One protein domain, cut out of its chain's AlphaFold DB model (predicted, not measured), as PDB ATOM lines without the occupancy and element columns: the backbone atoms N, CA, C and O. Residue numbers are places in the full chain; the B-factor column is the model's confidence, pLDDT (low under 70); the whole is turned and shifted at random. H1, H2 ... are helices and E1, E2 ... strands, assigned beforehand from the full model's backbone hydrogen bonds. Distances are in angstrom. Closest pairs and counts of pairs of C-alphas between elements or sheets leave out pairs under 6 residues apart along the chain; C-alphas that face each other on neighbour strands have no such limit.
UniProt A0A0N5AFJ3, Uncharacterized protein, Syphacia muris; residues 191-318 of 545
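Overview. This is residues 191 to 318 of the 545 residues of an uncharacterized protein of Syphacia muris (UniProt A0A0N5AFJ3). The chain is wound in stacked turns, a short solenoid: a wall of five parallel strands, E1, E3, E5, E6 and E7, runs along one side, the pair E2 and E4 makes part of a second wall, and loops make much of the rest. The small helix H1 sits at the E7 end of the stack, with the last stretch, residues 305 to 318, at that end too. The printed part has 128 residues, with seven named strands and one named helix in the order E1 E2 E3 E4 E5 E6 H1 E7; the class is mostly strand, though under half of the residues are in named elements. The larger sheet has the order E1 E3 E5 E6 E7 and the smaller E2 E4, both parallel. The whole is compact, with a radius of gyration of the C-alphas of 13.9 A, and spans 42 by 34 by 24 A.

Along the chain. In the larger sheet, E1 is residues 198 to 202, beginning at C-alpha 198 (-43.382, -49.823, -42.104). E3, residues 219 to 227, is the longest strand, 21.0 A. E5, residues 243 to 250, spans 19.4 A and bends by 61 degrees at residue 246; E6, residues 267 to 274, spans 18.6 A and bends by 71 degrees at residue 270. E7, residues 301 to 304, ends at C-alpha 304 (-50.987, -34.394, -27.180). E2 is residues 205 to 209, E4 residues 230 to 234, and H1 residues 285 to 292, 10.2 A long.

Arrangement. The larger sheet is twisted, with E1 and E7 as edge strands. E1 and E3 run at 6 degrees, with N 201 and O 225 at 2.8 A. E3 and E5 run at 15 degrees, with N 248 and O 224 at 2.8 A. E5 and E6 run at 4 degrees, with N 247 and O 270 at 2.8 A. E6 and E7 run at 7 degrees, with N 302 and O 271 at 2.8 A. E2 and E4 run at 11 degrees, with N 206 and O 230 at 2.8 A; Lys 230 and Val 231 of E4 also pair, parallel, with residues 253 to 254. H1 only grazes the larger sheet, with residues 289 to 292; its closest C-alphas to E7 are those of Phe 291 and Phe 303, 6.1 A apart. E6, H1 and E7 form a strand-helix-strand unit, two parallel neighbour strands with a helix between, and its crossover is right-handed. In H1 every O i to N i+4 pair is within hydrogen-bond range. E1 and E2 are apart.

Size, cuts and confidence. The two C-alphas farthest apart, those of Ser 195 and Glu 312, are 42.6 A from each other. The printed part has no cut. The link from E5 to E6, 16 residues, is long; those from E1 to E2 and E3 to E4 are tight. Mean pLDDT of the printed part is 86.7; it is under 70 at residues 192 to 195, 218 to 220, 295 to 298, 311 and 315.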
ATOM      1  N   VAL A 191     -32.237 -53.746 -33.615       76.88
ATOM      2  CA  VAL A 191     -33.080 -53.887 -34.793       76.88
ATOM      3  C   VAL A 191     -32.669 -52.815 -35.787       76.88
ATOM      4  O   VAL A 191     -33.008 -51.643 -35.642       76.88
ATOM      5  N   SER A 192     -31.922 -53.246 -36.801       69.38
ATOM      6  CA  SER A 192     -31.439 -52.378 -37.871       69.38
ATOM      7  C   SER A 192     -32.177 -52.670 -39.177       69.38
ATOM      8  O   SER A 192     -31.951 -53.699 -39.820       69.38
ATOM      9  N   LEU A 193     -33.075 -51.774 -39.586       68.38
ATOM     10  CA  LEU A 193     -33.878 -51.939 -40.804       68.38
ATOM     11  C   LEU A 193     -33.564 -50.794 -41.772       68.38
ATOM     12  O   LEU A 193     -33.765 -49.631 -41.439       68.38
ATOM     13  N   THR A 194     -33.068 -51.121 -42.968       62.72
ATOM     14  CA  THR A 194     -32.677 -50.137 -44.007       62.72
ATOM     15  C   THR A 194     -33.629 -50.079 -45.189       62.72
ATOM     16  O   THR A 194     -33.396 -49.334 -46.133       62.72
ATOM     17  N   SER A 195     -34.674 -50.900 -45.187       68.81
ATOM     18  CA  SER A 195     -35.616 -50.995 -46.309       68.81
ATOM     19  C   SER A 195     -37.083 -51.002 -45.893       68.81
ATOM     20  O   SER A 195     -37.941 -50.786 -46.740       68.81
ATOM     21  N   ALA A 196     -37.361 -51.215 -44.601       79.31
ATOM     22  CA  ALA A 196     -38.710 -51.281 -44.055       79.31
ATOM     23  C   ALA A 196     -39.466 -49.980 -44.294       79.31
ATOM     24  O   ALA A 196     -39.161 -48.987 -43.658       79.31
ATOM     25  N   THR A 197     -40.495 -49.987 -45.140       86.06
ATOM     26  CA  THR A 197     -41.414 -48.838 -45.249       86.06
ATOM     27  C   THR A 197     -42.273 -48.689 -43.991       86.06
ATOM     28  O   THR A 197     -42.626 -47.584 -43.592       86.06
ATOM     29  N   GLU A 198     -42.578 -49.801 -43.319       91.50
ATOM     30  CA  GLU A 198     -43.382 -49.823 -42.104       91.50
ATOM     31  C   GLU A 198     -42.840 -50.817 -41.074       91.50
ATOM     32  O   GLU A 198     -42.633 -52.001 -41.356       91.50
ATOM     33  N   VAL A 199     -42.721 -50.348 -39.833       93.31
ATOM     34  CA  VAL A 199     -42.451 -51.173 -38.653       93.31
ATOM     35  C   VAL A 199     -43.521 -50.872 -37.617       93.31
ATOM     36  O   VAL A 199     -43.678 -49.727 -37.203       93.31
ATOM     37  N   ARG A 200     -44.284 -51.878 -37.187       96.44
ATOM     38  CA  ARG A 200     -45.422 -51.679 -36.280       96.44
ATOM     39  C   ARG A 200     -45.402 -52.640 -35.107       96.44
ATOM     40  O   ARG A 200     -45.418 -53.849 -35.296       96.44
ATOM     41  N   PHE A 201     -45.525 -52.089 -33.908       97.62
ATOM     42  CA  PHE A 201     -45.823 -52.790 -32.665       97.62
ATOM     43  C   PHE A 201     -47.218 -52.357 -32.200       97.62
ATOM     44  O   PHE A 201     -47.430 -51.188 -31.888       97.62
ATOM     45  N   ASP A 202     -48.193 -53.268 -32.199       98.50
ATOM     46  CA  ASP A 202     -49.588 -52.972 -31.846       98.50
ATOM     47  C   ASP A 202     -50.123 -53.953 -30.797       98.50
ATOM     48  O   ASP A 202     -50.146 -55.165 -31.016       98.50
ATOM     49  N   ARG A 203     -50.605 -53.440 -29.658       98.50
ATOM     50  CA  ARG A 203     -51.041 -54.265 -28.512       98.50
ATOM     51  C   ARG A 203     -49.933 -55.199 -28.006       98.50
ATOM     52  O   ARG A 203     -50.207 -56.328 -27.605       98.50
ATOM     53  N   CYS A 204     -48.681 -54.753 -28.057       98.44
ATOM     54  CA  CYS A 204     -47.532 -55.524 -27.597       98.44
ATOM     55  C   CYS A 204     -47.251 -55.296 -26.108       98.44
ATOM     56  O   CYS A 204     -47.563 -54.245 -25.545       98.44
ATOM     57  N   ARG A 205     -46.607 -56.282 -25.481       98.50
ATOM     58  CA  ARG A 205     -45.949 -56.124 -24.180       98.50
ATOM     59  C   ARG A 205     -44.454 -56.294 -24.388       98.50
ATOM     60  O   ARG A 205     -44.029 -57.397 -24.707       98.50
ATOM     61  N   ILE A 206     -43.692 -55.225 -24.219       98.31
ATOM     62  CA  ILE A 206     -42.246 -55.194 -24.434       98.31
ATOM     63  C   ILE A 206     -41.585 -55.056 -23.065       98.31
ATOM     64  O   ILE A 206     -41.887 -54.111 -22.336       98.31
ATOM     65  N   ASP A 207     -40.739 -56.010 -22.682       98.19
ATOM     66  CA  ASP A 207     -40.079 -55.967 -21.380       98.19
ATOM     67  C   ASP A 207     -38.898 -54.961 -21.397       98.19
ATOM     68  O   ASP A 207     -38.766 -54.201 -20.443       98.19
ATOM     69  N   GLU A 208     -38.134 -54.841 -22.489       97.25
ATOM     70  CA  GLU A 208     -37.050 -53.853 -22.645       97.25
ATOM     71  C   GLU A 208     -36.865 -53.386 -24.106       97.25
ATOM     72  O   GLU A 208     -36.875 -54.196 -25.036       97.25
ATOM     73  N   ILE A 209     -36.626 -52.085 -24.306       96.50
ATOM     74  CA  ILE A 209     -36.061 -51.510 -25.542       96.50
ATOM     75  C   ILE A 209     -34.653 -50.990 -25.228       96.50
ATOM     76  O   ILE A 209     -34.508 -50.041 -24.455       96.50
ATOM     77  N   SER A 210     -33.621 -51.603 -25.813       94.81
ATOM     78  CA  SER A 210     -32.223 -51.307 -25.481       94.81
ATOM     79  C   SER A 210     -31.696 -50.026 -26.157       94.81
ATOM     80  O   SER A 210     -32.302 -49.484 -27.088       94.81
ATOM     81  N   ILE A 211     -30.550 -49.526 -25.691       91.25
ATOM     82  CA  ILE A 211     -29.866 -48.350 -26.257       91.25
ATOM     83  C   ILE A 211     -29.534 -48.525 -27.745       91.25
ATOM     84  O   ILE A 211     -28.959 -49.534 -28.144       91.25
ATOM     85  N   GLY A 212     -29.878 -47.530 -28.570       86.81
ATOM     86  CA  GLY A 212     -29.632 -47.557 -30.018       86.81
ATOM     87  C   GLY A 212     -30.296 -48.723 -30.758       86.81
ATOM     88  O   GLY A 212     -29.917 -49.017 -31.888       86.81
ATOM     89  N   SER A 213     -31.258 -49.404 -30.128       86.38
ATOM     90  CA  SER A 213     -31.865 -50.624 -30.659       86.38
ATOM     91  C   SER A 213     -32.770 -50.392 -31.860       86.38
ATOM     92  O   SER A 213     -33.052 -51.337 -32.584       86.38
ATOM     93  N   LEU A 214     -33.245 -49.168 -32.078       86.12
ATOM     94  CA  LEU A 214     -34.143 -48.813 -33.175       86.12
ATOM     95  C   LEU A 214     -33.389 -47.962 -34.194       86.12
ATOM     96  O   LEU A 214     -33.780 -46.834 -34.501       86.12
ATOM     97  N   TRP A 215     -32.270 -48.497 -34.683       82.31
ATOM     98  CA  TRP A 215     -31.441 -47.826 -35.672       82.31
ATOM     99  C   TRP A 215     -32.006 -48.037 -37.080       82.31
ATOM    100  O   TRP A 215     -32.030 -49.140 -37.616       82.31
ATOM    101  N   LEU A 216     -32.466 -46.954 -37.696       78.31
ATOM    102  CA  LEU A 216     -33.110 -46.967 -39.009       78.31
ATOM    103  C   LEU A 216     -32.381 -45.975 -39.928       78.31
ATOM    104  O   LEU A 216     -32.767 -44.811 -39.960       78.31
ATOM    105  N   PRO A 217     -31.262 -46.349 -40.577       72.31
ATOM    106  CA  PRO A 217     -30.482 -45.391 -41.356       72.31
ATOM    107  C   PRO A 217     -31.010 -45.219 -42.788       72.31
ATOM    108  O   PRO A 217     -31.315 -46.208 -43.452       72.31
ATOM    109  N   ASN A 218     -30.968 -43.980 -43.301       62.81
ATOM    110  CA  ASN A 218     -31.119 -43.614 -44.717       62.81
ATOM    111  C   ASN A 218     -32.476 -43.915 -45.370       62.81
ATOM    112  O   ASN A 218     -32.525 -44.205 -46.568       62.81
ATOM    113  N   VAL A 219     -33.585 -43.826 -44.633       61.97
ATOM    114  CA  VAL A 219     -34.906 -44.057 -45.228       61.97
ATOM    115  C   VAL A 219     -35.913 -43.027 -44.718       61.97
ATOM    116  O   VAL A 219     -36.642 -43.241 -43.752       61.97
ATOM    117  N   ALA A 220     -35.990 -41.905 -45.433       60.09
ATOM    118  CA  ALA A 220     -36.963 -40.836 -45.189       60.09
ATOM    119  C   ALA A 220     -38.433 -41.314 -45.226       60.09
ATOM    120  O   ALA A 220     -39.325 -40.607 -44.780       60.09
ATOM    121  N   GLU A 221     -38.703 -42.525 -45.721       75.44
ATOM    122  CA  GLU A 221     -40.054 -43.072 -45.872       75.44
ATOM    123  C   GLU A 221     -40.463 -44.084 -44.783       75.44
ATOM    124  O   GLU A 221     -41.591 -44.571 -44.824       75.44
ATOM    125  N   ILE A 222     -39.612 -44.411 -43.792       86.19
ATOM    126  CA  ILE A 222     -40.012 -45.386 -42.754       86.19
ATOM    127  C   ILE A 222     -41.052 -44.781 -41.826       86.19
ATOM    128  O   ILE A 222     -40.813 -43.762 -41.174       86.19
ATOM    129  N   ALA A 223     -42.170 -45.484 -41.685       91.62
ATOM    130  CA  ALA A 223     -43.138 -45.245 -40.635       91.62
ATOM    131  C   ALA A 223     -42.958 -46.265 -39.496       91.62
ATOM    132  O   ALA A 223     -43.199 -47.465 -39.662       91.62
ATOM    133  N   LEU A 224     -42.539 -45.785 -38.323       94.44
ATOM    134  CA  LEU A 224     -42.416 -46.577 -37.101       94.44
ATOM    135  C   LEU A 224     -43.616 -46.310 -36.189       94.44
ATOM    136  O   LEU A 224     -43.821 -45.198 -35.708       94.44
ATOM    137  N   PHE A 225     -44.390 -47.353 -35.916       97.25
ATOM    138  CA  PHE A 225     -45.591 -47.303 -35.094       97.25
ATOM    139  C   PHE A 225     -45.389 -48.101 -33.805       97.25
ATOM    140  O   PHE A 225     -45.204 -49.316 -33.843       97.25
ATOM    141  N   LEU A 226     -45.520 -47.444 -32.658       97.44
ATOM    142  CA  LEU A 226     -45.675 -48.069 -31.350       97.44
ATOM    143  C   LEU A 226     -47.065 -47.699 -30.828       97.44
ATOM    144  O   LEU A 226     -47.330 -46.540 -30.512       97.44
ATOM    145  N   LEU A 227     -47.986 -48.661 -30.823       98.44
ATOM    146  CA  LEU A 227     -49.413 -48.420 -30.628       98.44
ATOM    147  C   LEU A 227     -49.995 -49.341 -29.564       98.44
ATOM    148  O   LEU A 227     -49.769 -50.552 -29.590       98.44
ATOM    149  N   ASN A 228     -50.830 -48.794 -28.682       98.44
ATOM    150  CA  ASN A 228     -51.622 -49.563 -27.714       98.44
ATOM    151  C   ASN A 228     -50.775 -50.550 -26.885       98.44
ATOM    152  O   ASN A 228     -51.263 -51.622 -26.524       98.44
ATOM    153  N   SER A 229     -49.491 -50.253 -26.677       98.50
ATOM    154  CA  SER A 229     -48.507 -51.203 -26.165       98.50
ATOM    155  C   SER A 229     -48.032 -50.817 -24.772       98.50
ATOM    156  O   SER A 229     -48.070 -49.656 -24.374       98.50
ATOM    157  N   LYS A 230     -47.564 -51.811 -24.023       98.50
ATOM    158  CA  LYS A 230     -46.956 -51.626 -22.707       98.50
ATOM    159  C   LYS A 230     -45.461 -51.892 -22.807       98.50
ATOM    160  O   LYS A 230     -45.077 -52.984 -23.220       98.50
ATOM    161  N   VAL A 231     -44.643 -50.919 -22.428       97.94
ATOM    162  CA  VAL A 231     -43.179 -51.007 -22.418       97.94
ATOM    163  C   VAL A 231     -42.714 -50.927 -20.968       97.94
ATOM    164  O   VAL A 231     -42.953 -49.919 -20.301       97.94
ATOM    165  N   ASN A 232     -42.100 -51.993 -20.448       97.56
ATOM    166  CA  ASN A 232     -41.686 -51.999 -19.046       97.56
ATOM    167  C   ASN A 232     -40.452 -51.117 -18.828       97.56
ATOM    168  O   ASN A 232     -40.433 -50.386 -17.845       97.56
ATOM    169  N   ASP A 233     -39.466 -51.166 -19.725       96.81
ATOM    170  CA  ASP A 233     -38.272 -50.322 -19.658       96.81
ATOM    171  C   ASP A 233     -37.824 -49.857 -21.052       96.81
ATOM    172  O   ASP A 233     -37.812 -50.634 -22.013       96.81
ATOM    173  N   ILE A 234     -37.462 -48.579 -21.167       95.06
ATOM    174  CA  ILE A 234     -36.858 -47.993 -22.367       95.06
ATOM    175  C   ILE A 234     -35.534 -47.331 -21.995       95.06
ATOM    176  O   ILE A 234     -35.480 -46.346 -21.256       95.06
ATOM    177  N   GLN A 235     -34.440 -47.888 -22.504       94.31
ATOM    178  CA  GLN A 235     -33.103 -47.403 -22.189       94.31
ATOM    179  C   GLN A 235     -32.811 -46.051 -22.850       94.31
ATOM    180  O   GLN A 235     -33.579 -45.541 -23.664       94.31
ATOM    181  N   ALA A 236     -31.671 -45.468 -22.486       92.50
ATOM    182  CA  ALA A 236     -31.207 -44.199 -23.023       92.50
ATOM    183  C   ALA A 236     -31.023 -44.249 -24.548       92.50
ATOM    184  O   ALA A 236     -30.460 -45.204 -25.076       92.50
ATOM    185  N   SER A 237     -31.422 -43.181 -25.245       91.38
ATOM    186  CA  SER A 237     -31.193 -42.994 -26.691       91.38
ATOM    187  C   SER A 237     -31.560 -44.218 -27.566       91.38
ATOM    188  O   SER A 237     -30.728 -44.682 -28.350       91.38
ATOM    189  N   PRO A 238     -32.788 -44.762 -27.474       92.88
ATOM    190  CA  PRO A 238     -33.211 -45.934 -28.250       92.88
ATOM    191  C   PRO A 238     -33.190 -45.669 -29.764       92.88
ATOM    192  O   PRO A 238     -32.969 -46.588 -30.546       92.88
ATOM    193  N   PHE A 239     -33.355 -44.403 -30.165       90.94
ATOM    194  CA  PHE A 239     -33.343 -43.928 -31.552       90.94
ATOM    195  C   PHE A 239     -32.021 -43.258 -31.960       90.94
ATOM    196  O   PHE A 239     -32.002 -42.386 -32.833       90.94
ATOM    197  N   LEU A 240     -30.908 -43.585 -31.297       88.31
ATOM    198  CA  LEU A 240     -29.616 -42.981 -31.615       88.31
ATOM    199  C   LEU A 240     -29.269 -43.198 -33.100       88.31
ATOM    200  O   LEU A 240     -29.116 -44.331 -33.542       88.31
ATOM    201  N   ASN A 241     -29.102 -42.104 -33.850       84.81
ATOM    202  CA  ASN A 241     -28.822 -42.099 -35.294       84.81
ATOM    203  C   ASN A 241     -29.933 -42.707 -36.171       84.81
ATOM    204  O   ASN A 241     -29.656 -43.126 -37.294       84.81
ATOM    205  N   ALA A 242     -31.170 -42.778 -35.673       86.69
ATOM    206  CA  ALA A 242     -32.313 -43.187 -36.478       86.69
ATOM    207  C   ALA A 242     -32.801 -42.025 -37.357       86.69
ATOM    208  O   ALA A 242     -33.014 -40.919 -36.855       86.69
ATOM    209  N   GLU A 243     -33.010 -42.304 -38.642       86.06
ATOM    210  CA  GLU A 243     -33.606 -41.412 -39.636       86.06
ATOM    211  C   GLU A 243     -34.980 -41.979 -40.013       86.06
ATOM    212  O   GLU A 243     -35.079 -43.007 -40.682       86.06
ATOM    213  N   ILE A 244     -36.050 -41.357 -39.519       87.31
ATOM    214  CA  ILE A 244     -37.415 -41.891 -39.609       87.31
ATOM    215  C   ILE A 244     -38.296 -40.892 -40.361       87.31
ATOM    216  O   ILE A 244     -38.318 -39.711 -40.034       87.31
ATOM    217  N   GLY A 245     -39.092 -41.351 -41.323       87.06
ATOM    218  CA  GLY A 245     -40.117 -40.503 -41.930       87.06
ATOM    219  C   GLY A 245     -41.178 -40.110 -40.908       87.06
ATOM    220  O   GLY A 245     -41.365 -38.942 -40.576       87.06
ATOM    221  N   HIS A 246     -41.850 -41.103 -40.324       91.62
ATOM    222  CA  HIS A 246     -42.909 -40.863 -39.345       91.62
ATOM    223  C   HIS A 246     -42.793 -41.780 -38.128       91.62
ATOM    224  O   HIS A 246     -43.006 -42.985 -38.222       91.62
ATOM    225  N   LEU A 247     -42.507 -41.206 -36.960       93.88
ATOM    226  CA  LEU A 247     -42.595 -41.896 -35.675       93.88
ATOM    227  C   LEU A 247     -43.961 -41.636 -35.028       93.88
ATOM    228  O   LEU A 247     -44.284 -40.500 -34.686       93.88
ATOM    229  N   ILE A 248     -44.748 -42.688 -34.811       96.50
ATOM    230  CA  ILE A 248     -46.025 -42.614 -34.095       96.50
ATOM    231  C   ILE A 248     -45.942 -43.442 -32.822       96.50
ATOM    232  O   ILE A 248     -45.814 -44.663 -32.862       96.50
ATOM    233  N   MET A 249     -46.098 -42.774 -31.688       97.06
ATOM    234  CA  MET A 249     -46.233 -43.374 -30.368       97.06
ATOM    235  C   MET A 249     -47.621 -43.017 -29.838       97.06
ATOM    236  O   MET A 249     -47.838 -41.889 -29.400       97.06
ATOM    237  N   ALA A 250     -48.579 -43.945 -29.887       97.88
ATOM    238  CA  ALA A 250     -49.943 -43.664 -29.438       97.88
ATOM    239  C   ALA A 250     -50.533 -44.712 -28.494       97.88
ATOM    240  O   ALA A 250     -50.446 -45.912 -28.746       97.88
ATOM    241  N   ASN A 251     -51.230 -44.247 -27.452       98.25
ATOM    242  CA  ASN A 251     -51.922 -45.100 -26.477       98.25
ATOM    243  C   ASN A 251     -50.990 -46.092 -25.757       98.25
ATOM    244  O   ASN A 251     -51.405 -47.217 -25.475       98.25
ATOM    245  N   ASN A 252     -49.732 -45.724 -25.507       98.12
ATOM    246  CA  ASN A 252     -48.779 -46.619 -24.852       98.12
ATOM    247  C   ASN A 252     -48.621 -46.330 -23.360       98.12
ATOM    248  O   ASN A 252     -48.784 -45.199 -22.907       98.12
ATOM    249  N   GLU A 253     -48.225 -47.357 -22.616       97.81
ATOM    250  CA  GLU A 253     -47.861 -47.272 -21.204       97.81
ATOM    251  C   GLU A 253     -46.367 -47.576 -21.038       97.81
ATOM    252  O   GLU A 253     -45.946 -48.713 -21.246       97.81
ATOM    253  N   PHE A 254     -45.572 -46.576 -20.655       96.56
ATOM    254  CA  PHE A 254     -44.150 -46.725 -20.338       96.56
ATOM    255  C   PHE A 254     -43.962 -46.752 -18.820       96.56
ATOM    256  O   PHE A 254     -44.290 -45.774 -18.146       96.56
ATOM    257  N   LEU A 255     -43.449 -47.860 -18.279       95.56
ATOM    258  CA  LEU A 255     -43.324 -48.064 -16.828       95.56
ATOM    259  C   LEU A 255     -41.983 -47.623 -16.232       95.56
ATOM    260  O   LEU A 255     -41.911 -47.368 -15.033       95.56
ATOM    261  N   ALA A 256     -40.929 -47.568 -17.033       94.38
ATOM    262  CA  ALA A 256     -39.605 -47.107 -16.643       94.38
ATOM    263  C   ALA A 256     -38.837 -46.664 -17.892       94.38
ATOM    264  O   ALA A 256     -39.222 -47.002 -19.015       94.38
ATOM    265  N   GLY A 257     -37.776 -45.887 -17.687       89.44
ATOM    266  CA  GLY A 257     -36.828 -45.559 -18.741       89.44
ATOM    267  C   GLY A 257     -36.127 -44.220 -18.563       89.44
ATOM    268  O   GLY A 257     -36.465 -43.421 -17.687       89.44
ATOM    269  N   ASP A 258     -35.154 -43.964 -19.436       85.81
ATOM    270  CA  ASP A 258     -34.490 -42.665 -19.554       85.81
ATOM    271  C   ASP A 258     -35.207 -41.791 -20.593       85.81
ATOM    272  O   ASP A 258     -34.825 -41.689 -21.763       85.81
ATOM    273  N   PHE A 259     -36.263 -41.112 -20.146       88.69
ATOM    274  CA  PHE A 259     -37.023 -40.212 -21.010       88.69
ATOM    275  C   PHE A 259     -36.277 -38.924 -21.367       88.69
ATOM    276  O   PHE A 259     -36.627 -38.270 -22.349       88.69
ATOM    277  N   LYS A 260     -35.222 -38.563 -20.627       87.12
ATOM    278  CA  LYS A 260     -34.414 -37.373 -20.924       87.12
ATOM    279  C   LYS A 260     -33.685 -37.519 -22.254       87.12
ATOM    280  O   LYS A 260     -33.474 -36.522 -22.948       87.12
ATOM    281  N   THR A 261     -33.295 -38.741 -22.604       87.38
ATOM    282  CA  THR A 261     -32.556 -39.033 -23.835       87.38
ATOM    283  C   THR A 261     -33.353 -39.859 -24.840       87.38
ATOM    284  O   THR A 261     -32.793 -40.253 -25.858       87.38
ATOM    285  N   ILE A 262     -34.657 -40.076 -24.625       89.69
ATOM    286  CA  ILE A 262     -35.477 -40.933 -25.498       89.69
ATOM    287  C   ILE A 262     -35.404 -40.521 -26.975       89.69
ATOM    288  O   ILE A 262     -35.240 -41.375 -27.832       89.69
ATOM    289  N   PHE A 263     -35.434 -39.222 -27.282       88.44
ATOM    290  CA  PHE A 263     -35.318 -38.707 -28.656       88.44
ATOM    291  C   PHE A 263     -33.911 -38.202 -28.995       88.44
ATOM    292  O   PHE A 263     -33.708 -37.541 -30.015       88.44
ATOM    293  N   TYR A 264     -32.922 -38.465 -28.138       86.50
ATOM    294  CA  TYR A 264     -31.553 -38.061 -28.416       86.50
ATOM    295  C   TYR A 264     -31.029 -38.822 -29.631       86.50
ATOM    296  O   TYR A 264     -31.058 -40.048 -29.686       86.50
ATOM    297  N   GLY A 265     -30.531 -38.076 -30.613       83.00
ATOM    298  CA  GLY A 265     -29.998 -38.663 -31.833       83.00
ATOM    299  C   GLY A 265     -31.035 -38.950 -32.920       83.00
ATOM    300  O   GLY A 265     -30.589 -39.235 -34.027       83.00
ATOM    301  N   LEU A 266     -32.338 -38.808 -32.642       86.31
ATOM    302  CA  LEU A 266     -33.423 -39.024 -33.604       86.31
ATOM    303  C   LEU A 266     -33.485 -37.896 -34.645       86.31
ATOM    304  O   LEU A 266     -33.501 -36.716 -34.284       86.31
ATOM    305  N   ASP A 267     -33.574 -38.265 -35.919       83.81
ATOM    306  CA  ASP A 267     -33.952 -37.388 -37.028       83.81
ATOM    307  C   ASP A 267     -35.264 -37.910 -37.634       83.81
ATOM    308  O   ASP A 267     -35.263 -38.794 -38.482       83.81
ATOM    309  N   ALA A 268     -36.402 -37.438 -37.113       86.50
ATOM    310  CA  ALA A 268     -37.725 -37.867 -37.570       86.50
ATOM    311  C   ALA A 268     -38.430 -36.747 -38.330       86.50
ATOM    312  O   ALA A 268     -38.661 -35.714 -37.699       86.50
ATOM    313  N   GLU A 269     -38.848 -36.927 -39.592       81.12
ATOM    314  CA  GLU A 269     -39.591 -35.885 -40.323       81.12
ATOM    315  C   GLU A 269     -40.882 -35.532 -39.588       81.12
ATOM    316  O   GLU A 269     -41.154 -34.355 -39.367       81.12
ATOM    317  N   ARG A 270     -41.616 -36.532 -39.107       86.56
ATOM    318  CA  ARG A 270     -42.802 -36.352 -38.276       86.56
ATOM    319  C   ARG A 270     -42.739 -37.216 -37.023       86.56
ATOM    320  O   ARG A 270     -42.361 -38.383 -37.080       86.56
ATOM    321  N   LEU A 271     -43.161 -36.659 -35.894       90.56
ATOM    322  CA  LEU A 271     -43.300 -37.349 -34.618       90.56
ATOM    323  C   LEU A 271     -44.671 -37.037 -34.019       90.56
ATOM    324  O   LEU A 271     -44.985 -35.880 -33.767       90.56
ATOM    325  N   ASP A 272     -45.473 -38.066 -33.764       92.56
ATOM    326  CA  ASP A 272     -46.739 -37.963 -33.037       92.56
ATOM    327  C   ASP A 272     -46.661 -38.822 -31.770       92.56
ATOM    328  O   ASP A 272     -46.723 -40.049 -31.835       92.56
ATOM    329  N   ALA A 273     -46.543 -38.181 -30.610       93.94
ATOM    330  CA  ALA A 273     -46.617 -38.828 -29.306       93.94
ATOM    331  C   ALA A 273     -47.943 -38.449 -28.637       93.94
ATOM    332  O   ALA A 273     -48.059 -37.378 -28.034       93.94
ATOM    333  N   THR A 274     -48.955 -39.312 -28.759       94.69
ATOM    334  CA  THR A 274     -50.322 -39.005 -28.316       94.69
ATOM    335  C   THR A 274     -50.900 -40.007 -27.324       94.69
ATOM    336  O   THR A 274     -50.858 -41.212 -27.565       94.69
ATOM    337  N   ASN A 275     -51.545 -39.525 -26.263       96.12
ATOM    338  CA  ASN A 275     -52.237 -40.365 -25.278       96.12
ATOM    339  C   ASN A 275     -51.342 -41.462 -24.667       96.12
ATOM    340  O   ASN A 275     -51.776 -42.592 -24.461       96.12
ATOM    341  N   ASN A 276     -50.068 -41.156 -24.421       96.44
ATOM    342  CA  ASN A 276     -49.153 -42.073 -23.743       96.44
ATOM    343  C   ASN A 276     -49.065 -41.753 -22.249       96.44
ATOM    344  O   ASN A 276     -49.199 -40.597 -21.844       96.44
ATOM    345  N   SER A 277     -48.767 -42.758 -21.430       95.44
ATOM    346  CA  SER A 277     -48.428 -42.564 -20.023       95.44
ATOM    347  C   SER A 277     -46.946 -42.829 -19.780       95.44
ATOM    348  O   SER A 277     -46.458 -43.910 -20.109       95.44
ATOM    349  N   PHE A 278     -46.253 -41.869 -19.173       93.62
ATOM    350  CA  PHE A 278     -44.823 -41.935 -18.873       93.62
ATOM    351  C   PHE A 278     -44.563 -41.899 -17.365       93.62
ATOM    352  O   PHE A 278     -45.280 -41.237 -16.603       93.62
ATOM    353  N   VAL A 279     -43.488 -42.561 -16.932       91.56
ATOM    354  CA  VAL A 279     -42.935 -42.383 -15.586       91.56
ATOM    355  C   VAL A 279     -41.996 -41.182 -15.592       91.56
ATOM    356  O   VAL A 279     -40.814 -41.278 -15.894       91.56
ATOM    357  N   CYS A 280     -42.582 -40.027 -15.313       88.25
ATOM    358  CA  CYS A 280     -41.898 -38.743 -15.250       88.25
ATOM    359  C   CYS A 280     -40.982 -38.634 -14.026       88.25
ATOM    360  O   CYS A 280     -41.259 -39.257 -13.011       88.25
ATOM    361  N   ASP A 281     -39.927 -37.825 -14.107       86.62
ATOM    362  CA  ASP A 281     -39.026 -37.535 -12.981       86.62
ATOM    363  C   ASP A 281     -39.466 -36.230 -12.309       86.62
ATOM    364  O   ASP A 281     -39.577 -35.198 -12.968       86.62
ATOM    365  N   GLU A 282     -39.712 -36.249 -11.000       86.75
ATOM    366  CA  GLU A 282     -40.140 -35.088 -10.204       86.75
ATOM    367  C   GLU A 282     -39.261 -33.844 -10.409       86.75
ATOM    368  O   GLU A 282     -39.771 -32.721 -10.403       86.75
ATOM    369  N   ASN A 283     -37.967 -34.033 -10.676       87.00
ATOM    370  CA  ASN A 283     -36.994 -32.956 -10.847       87.00
ATOM    371  C   ASN A 283     -36.773 -32.553 -12.315       87.00
ATOM    372  O   ASN A 283     -36.100 -31.555 -12.583       87.00
ATOM    373  N   ASP A 284     -37.326 -33.296 -13.278       87.38
ATOM    374  CA  ASP A 284     -37.096 -33.078 -14.707       87.38
ATOM    375  C   ASP A 284     -38.236 -32.310 -15.391       87.38
ATOM    376  O   ASP A 284     -38.973 -32.823 -16.237       87.38
ATOM    377  N   CYS A 285     -38.363 -31.030 -15.044       85.25
ATOM    378  CA  CYS A 285     -39.377 -30.145 -15.621       85.25
ATOM    379  C   CYS A 285     -39.315 -30.068 -17.160       85.25
ATOM    380  O   CYS A 285     -40.350 -29.930 -17.811       85.25
ATOM    381  N   GLU A 286     -38.120 -30.149 -17.758       85.06
ATOM    382  CA  GLU A 286     -37.923 -30.048 -19.214       85.06
ATOM    383  C   GLU A 286     -38.500 -31.251 -19.963       85.06
ATOM    384  O   GLU A 286     -39.178 -31.080 -20.975       85.06
ATOM    385  N   THR A 287     -38.238 -32.466 -19.479       86.81
ATOM    386  CA  THR A 287     -38.757 -33.687 -20.110       86.81
ATOM    387  C   THR A 287     -40.246 -33.859 -19.820       86.81
ATOM    388  O   THR A 287     -41.027 -34.152 -20.721       86.81
ATOM    389  N   ASN A 288     -40.677 -33.623 -18.579       87.81
ATOM    390  CA  ASN A 288     -42.080 -33.795 -18.199       87.81
ATOM    391  C   ASN A 288     -43.005 -32.852 -18.963       87.81
ATOM    392  O   ASN A 288     -44.128 -33.211 -19.323       87.81
ATOM    393  N   SER A 289     -42.551 -31.623 -19.188       82.25
ATOM    394  CA  SER A 289     -43.321 -30.660 -19.958       82.25
ATOM    395  C   SER A 289     -43.434 -31.025 -21.429       82.25
ATOM    396  O   SER A 289     -44.516 -30.869 -21.986       82.25
ATOM    397  N   LEU A 290     -42.386 -31.593 -22.036       84.31
ATOM    398  CA  LEU A 290     -42.447 -32.089 -23.414       84.31
ATOM    399  C   LEU A 290     -43.653 -33.013 -23.623       84.31
ATOM    400  O   LEU A 290     -44.355 -32.897 -24.622       84.31
ATOM    401  N   PHE A 291     -43.907 -33.902 -22.662       84.62
ATOM    402  CA  PHE A 291     -45.025 -34.838 -22.735       84.62
ATOM    403  C   PHE A 291     -46.370 -34.186 -22.401       84.62
ATOM    404  O   PHE A 291     -47.361 -34.466 -23.075       84.62
ATOM    405  N   ASN A 292     -46.418 -33.315 -21.392       78.44
ATOM    406  CA  ASN A 292     -47.669 -32.723 -20.905       78.44
ATOM    407  C   ASN A 292     -48.178 -31.546 -21.751       78.44
ATOM    408  O   ASN A 292     -49.346 -31.162 -21.633       78.44
ATOM    409  N   THR A 293     -47.326 -30.932 -22.568       72.38
ATOM    410  CA  THR A 293     -47.697 -29.731 -23.309       72.38
ATOM    411  C   THR A 293     -48.363 -30.096 -24.616       72.38
ATOM    412  O   THR A 293     -47.719 -30.527 -25.572       72.38
ATOM    413  N   LYS A 294     -49.668 -29.830 -24.667       73.62
ATOM    414  CA  LYS A 294     -50.433 -29.870 -25.906       73.62
ATOM    415  C   LYS A 294     -49.779 -28.965 -26.941       73.62
ATOM    416  O   LYS A 294     -49.599 -27.766 -26.704       73.62
ATOM    417  N   THR A 295     -49.455 -29.531 -28.093       66.75
ATOM    418  CA  THR A 295     -48.971 -28.718 -29.204       66.75
ATOM    419  C   THR A 295     -50.104 -27.870 -29.767       66.75
ATOM    420  O   THR A 295     -51.217 -28.338 -30.017       66.75
ATOM    421  N   MET A 296     -49.837 -26.573 -29.879       56.97
ATOM    422  CA  MET A 296     -50.710 -25.649 -30.587       56.97
ATOM    423  C   MET A 296     -50.227 -25.686 -32.039       56.97
ATOM    424  O   MET A 296     -49.049 -25.440 -32.277       56.97
ATOM    425  N   HIS A 297     -51.120 -26.037 -32.970       62.62
ATOM    426  CA  HIS A 297     -50.872 -26.186 -34.417       62.62
ATOM    427  C   HIS A 297     -50.235 -27.515 -34.874       62.62
ATOM    428  O   HIS A 297     -49.600 -28.236 -34.107       62.62
ATOM    429  N   GLN A 298     -50.472 -27.862 -36.147       61.91
ATOM    430  CA  GLN A 298     -49.939 -29.055 -36.816       61.91
ATOM    431  C   GLN A 298     -48.449 -28.862 -37.119       61.91
ATOM    432  O   GLN A 298     -48.066 -28.575 -38.248       61.91
ATOM    433  N   ILE A 299     -47.616 -28.972 -36.089       70.25
ATOM    434  CA  ILE A 299     -46.160 -28.998 -36.233       70.25
ATOM    435  C   ILE A 299     -45.680 -30.424 -36.503       70.25
ATOM    436  O   ILE A 299     -46.345 -31.391 -36.128       70.25
ATOM    437  N   SER A 300     -44.491 -30.555 -37.093       77.44
ATOM    438  CA  SER A 300     -43.884 -31.859 -37.376       77.44
ATOM    439  C   SER A 300     -43.733 -32.745 -36.132       77.44
ATOM    440  O   SER A 300     -43.758 -33.963 -36.252       77.44
ATOM    441  N   TRP A 301     -43.574 -32.164 -34.936       85.12
ATOM    442  CA  TRP A 301     -43.425 -32.892 -33.666       85.12
ATOM    443  C   TRP A 301     -44.564 -32.569 -32.690       85.12
ATOM    444  O   TRP A 301     -44.495 -31.614 -31.902       85.12
ATOM    445  N   ASN A 302     -45.607 -33.391 -32.741       86.75
ATOM    446  CA  ASN A 302     -46.845 -33.278 -31.985       86.75
ATOM    447  C   ASN A 302     -46.815 -34.133 -30.708       86.75
ATOM    448  O   ASN A 302     -46.580 -35.340 -30.739       86.75
ATOM    449  N   PHE A 303     -47.113 -33.485 -29.586       88.12
ATOM    450  CA  PHE A 303     -47.328 -34.105 -28.284       88.12
ATOM    451  C   PHE A 303     -48.728 -33.702 -27.821       88.12
ATOM    452  O   PHE A 303     -49.023 -32.507 -27.711       88.12
ATOM    453  N   ASP A 304     -49.612 -34.675 -27.600       89.38
ATOM    454  CA  ASP A 304     -50.987 -34.394 -27.180       89.38
ATOM    455  C   ASP A 304     -51.524 -35.460 -26.229       89.38
ATOM    456  O   ASP A 304     -51.267 -36.651 -26.384       89.38
ATOM    457  N   ALA A 305     -52.293 -35.029 -25.234       91.81
ATOM    458  CA  ALA A 305     -52.938 -35.899 -24.252       91.81
ATOM    459  C   ALA A 305     -52.018 -36.916 -23.533       91.81
ATOM    460  O   ALA A 305     -52.526 -37.899 -22.998       91.81
ATOM    461  N   ASN A 306     -50.692 -36.722 -23.492       92.19
ATOM    462  CA  ASN A 306     -49.835 -37.597 -22.688       92.19
ATOM    463  C   ASN A 306     -49.935 -37.235 -21.204       92.19
ATOM    464  O   ASN A 306     -50.220 -36.091 -20.844       92.19
ATOM    465  N   ILE A 307     -49.680 -38.218 -20.345       91.44
ATOM    466  CA  ILE A 307     -49.766 -38.069 -18.895       91.44
ATOM    467  C   ILE A 307     -48.490 -38.549 -18.207       91.44
ATOM    468  O   ILE A 307     -47.906 -39.573 -18.560       91.44
ATOM    469  N   CYS A 308     -48.099 -37.832 -17.161       89.94
ATOM    470  CA  CYS A 308     -47.169 -38.334 -16.161       89.94
ATOM    471  C   CYS A 308     -47.936 -39.169 -15.131       89.94
ATOM    472  O   CYS A 308     -48.873 -38.665 -14.511       89.94
ATOM    473  N   VAL A 309     -47.541 -40.428 -14.932       87.38
ATOM    474  CA  VAL A 309     -48.209 -41.329 -13.972       87.38
ATOM    475  C   VAL A 309     -47.955 -40.901 -12.518       87.38
ATOM    476  O   VAL A 309     -48.797 -41.119 -11.649       87.38
ATOM    477  N   GLN A 310     -46.818 -40.257 -12.241       81.56
ATOM    478  CA  GLN A 310     -46.472 -39.758 -10.908       81.56
ATOM    479  C   GLN A 310     -47.126 -38.394 -10.626       81.56
ATOM    480  O   GLN A 310     -47.099 -37.491 -11.465       81.56
ATOM    481  N   SER A 311     -47.703 -38.230  -9.430       64.94
ATOM    482  CA  SER A 311     -48.495 -37.050  -9.047       64.94
ATOM    483  C   SER A 311     -47.682 -35.768  -8.848       64.94
ATOM    484  O   SER A 311     -48.244 -34.680  -8.976       64.94
ATOM    485  N   GLU A 312     -46.385 -35.886  -8.557       76.06
ATOM    486  CA  GLU A 312     -45.504 -34.770  -8.173       76.06
ATOM    487  C   GLU A 312     -44.562 -34.311  -9.298       76.06
ATOM    488  O   GLU A 312     -43.700 -33.462  -9.087       76.06
ATOM    489  N   ALA A 313     -44.754 -34.811 -10.525       78.25
ATOM    490  CA  ALA A 313     -43.952 -34.414 -11.679       78.25
ATOM    491  C   ALA A 313     -43.964 -32.886 -11.876       78.25
ATOM    492  O   ALA A 313     -45.035 -32.283 -12.018       78.25
ATOM    493  N   CYS A 314     -42.784 -32.257 -11.928       77.94
ATOM    494  CA  CYS A 314     -42.672 -30.834 -12.234       77.94
ATOM    495  C   CYS A 314     -43.317 -30.517 -13.593       77.94
ATOM    496  O   CYS A 314     -42.985 -31.142 -14.601       77.94
ATOM    497  N   LYS A 315     -44.240 -29.544 -13.619       69.88
ATOM    498  CA  LYS A 315     -45.041 -29.195 -14.813       69.88
ATOM    499  C   LYS A 315     -44.651 -27.875 -15.470       69.88
ATOM    500  O   LYS A 315     -45.107 -27.588 -16.573       69.88
ATOM    501  N   THR A 316     -43.869 -27.042 -14.793       78.44
ATOM    502  CA  THR A 316     -43.513 -25.714 -15.300       78.44
ATOM    503  C   THR A 316     -42.381 -25.819 -16.306       78.44
ATOM    504  O   THR A 316     -41.227 -26.017 -15.935       78.44
ATOM    505  N   GLU A 317     -42.730 -25.657 -17.579       74.00
ATOM    506  CA  GLU A 317     -41.771 -25.447 -18.660       74.00
ATOM    507  C   GLU A 317     -40.826 -24.299 -18.325       74.00
ATOM    508  O   GLU A 317     -41.297 -23.201 -18.000       74.00
ATOM    509  N   PRO A 318     -39.504 -24.490 -18.476       81.00
ATOM    510  CA  PRO A 318     -38.627 -23.358 -18.659       81.00
ATOM    511  C   PRO A 318     -39.125 -22.601 -19.884       81.00
ATOM    512  O   PRO A 318     -39.237 -23.135 -20.990       81.00
TER     513      PRO A 318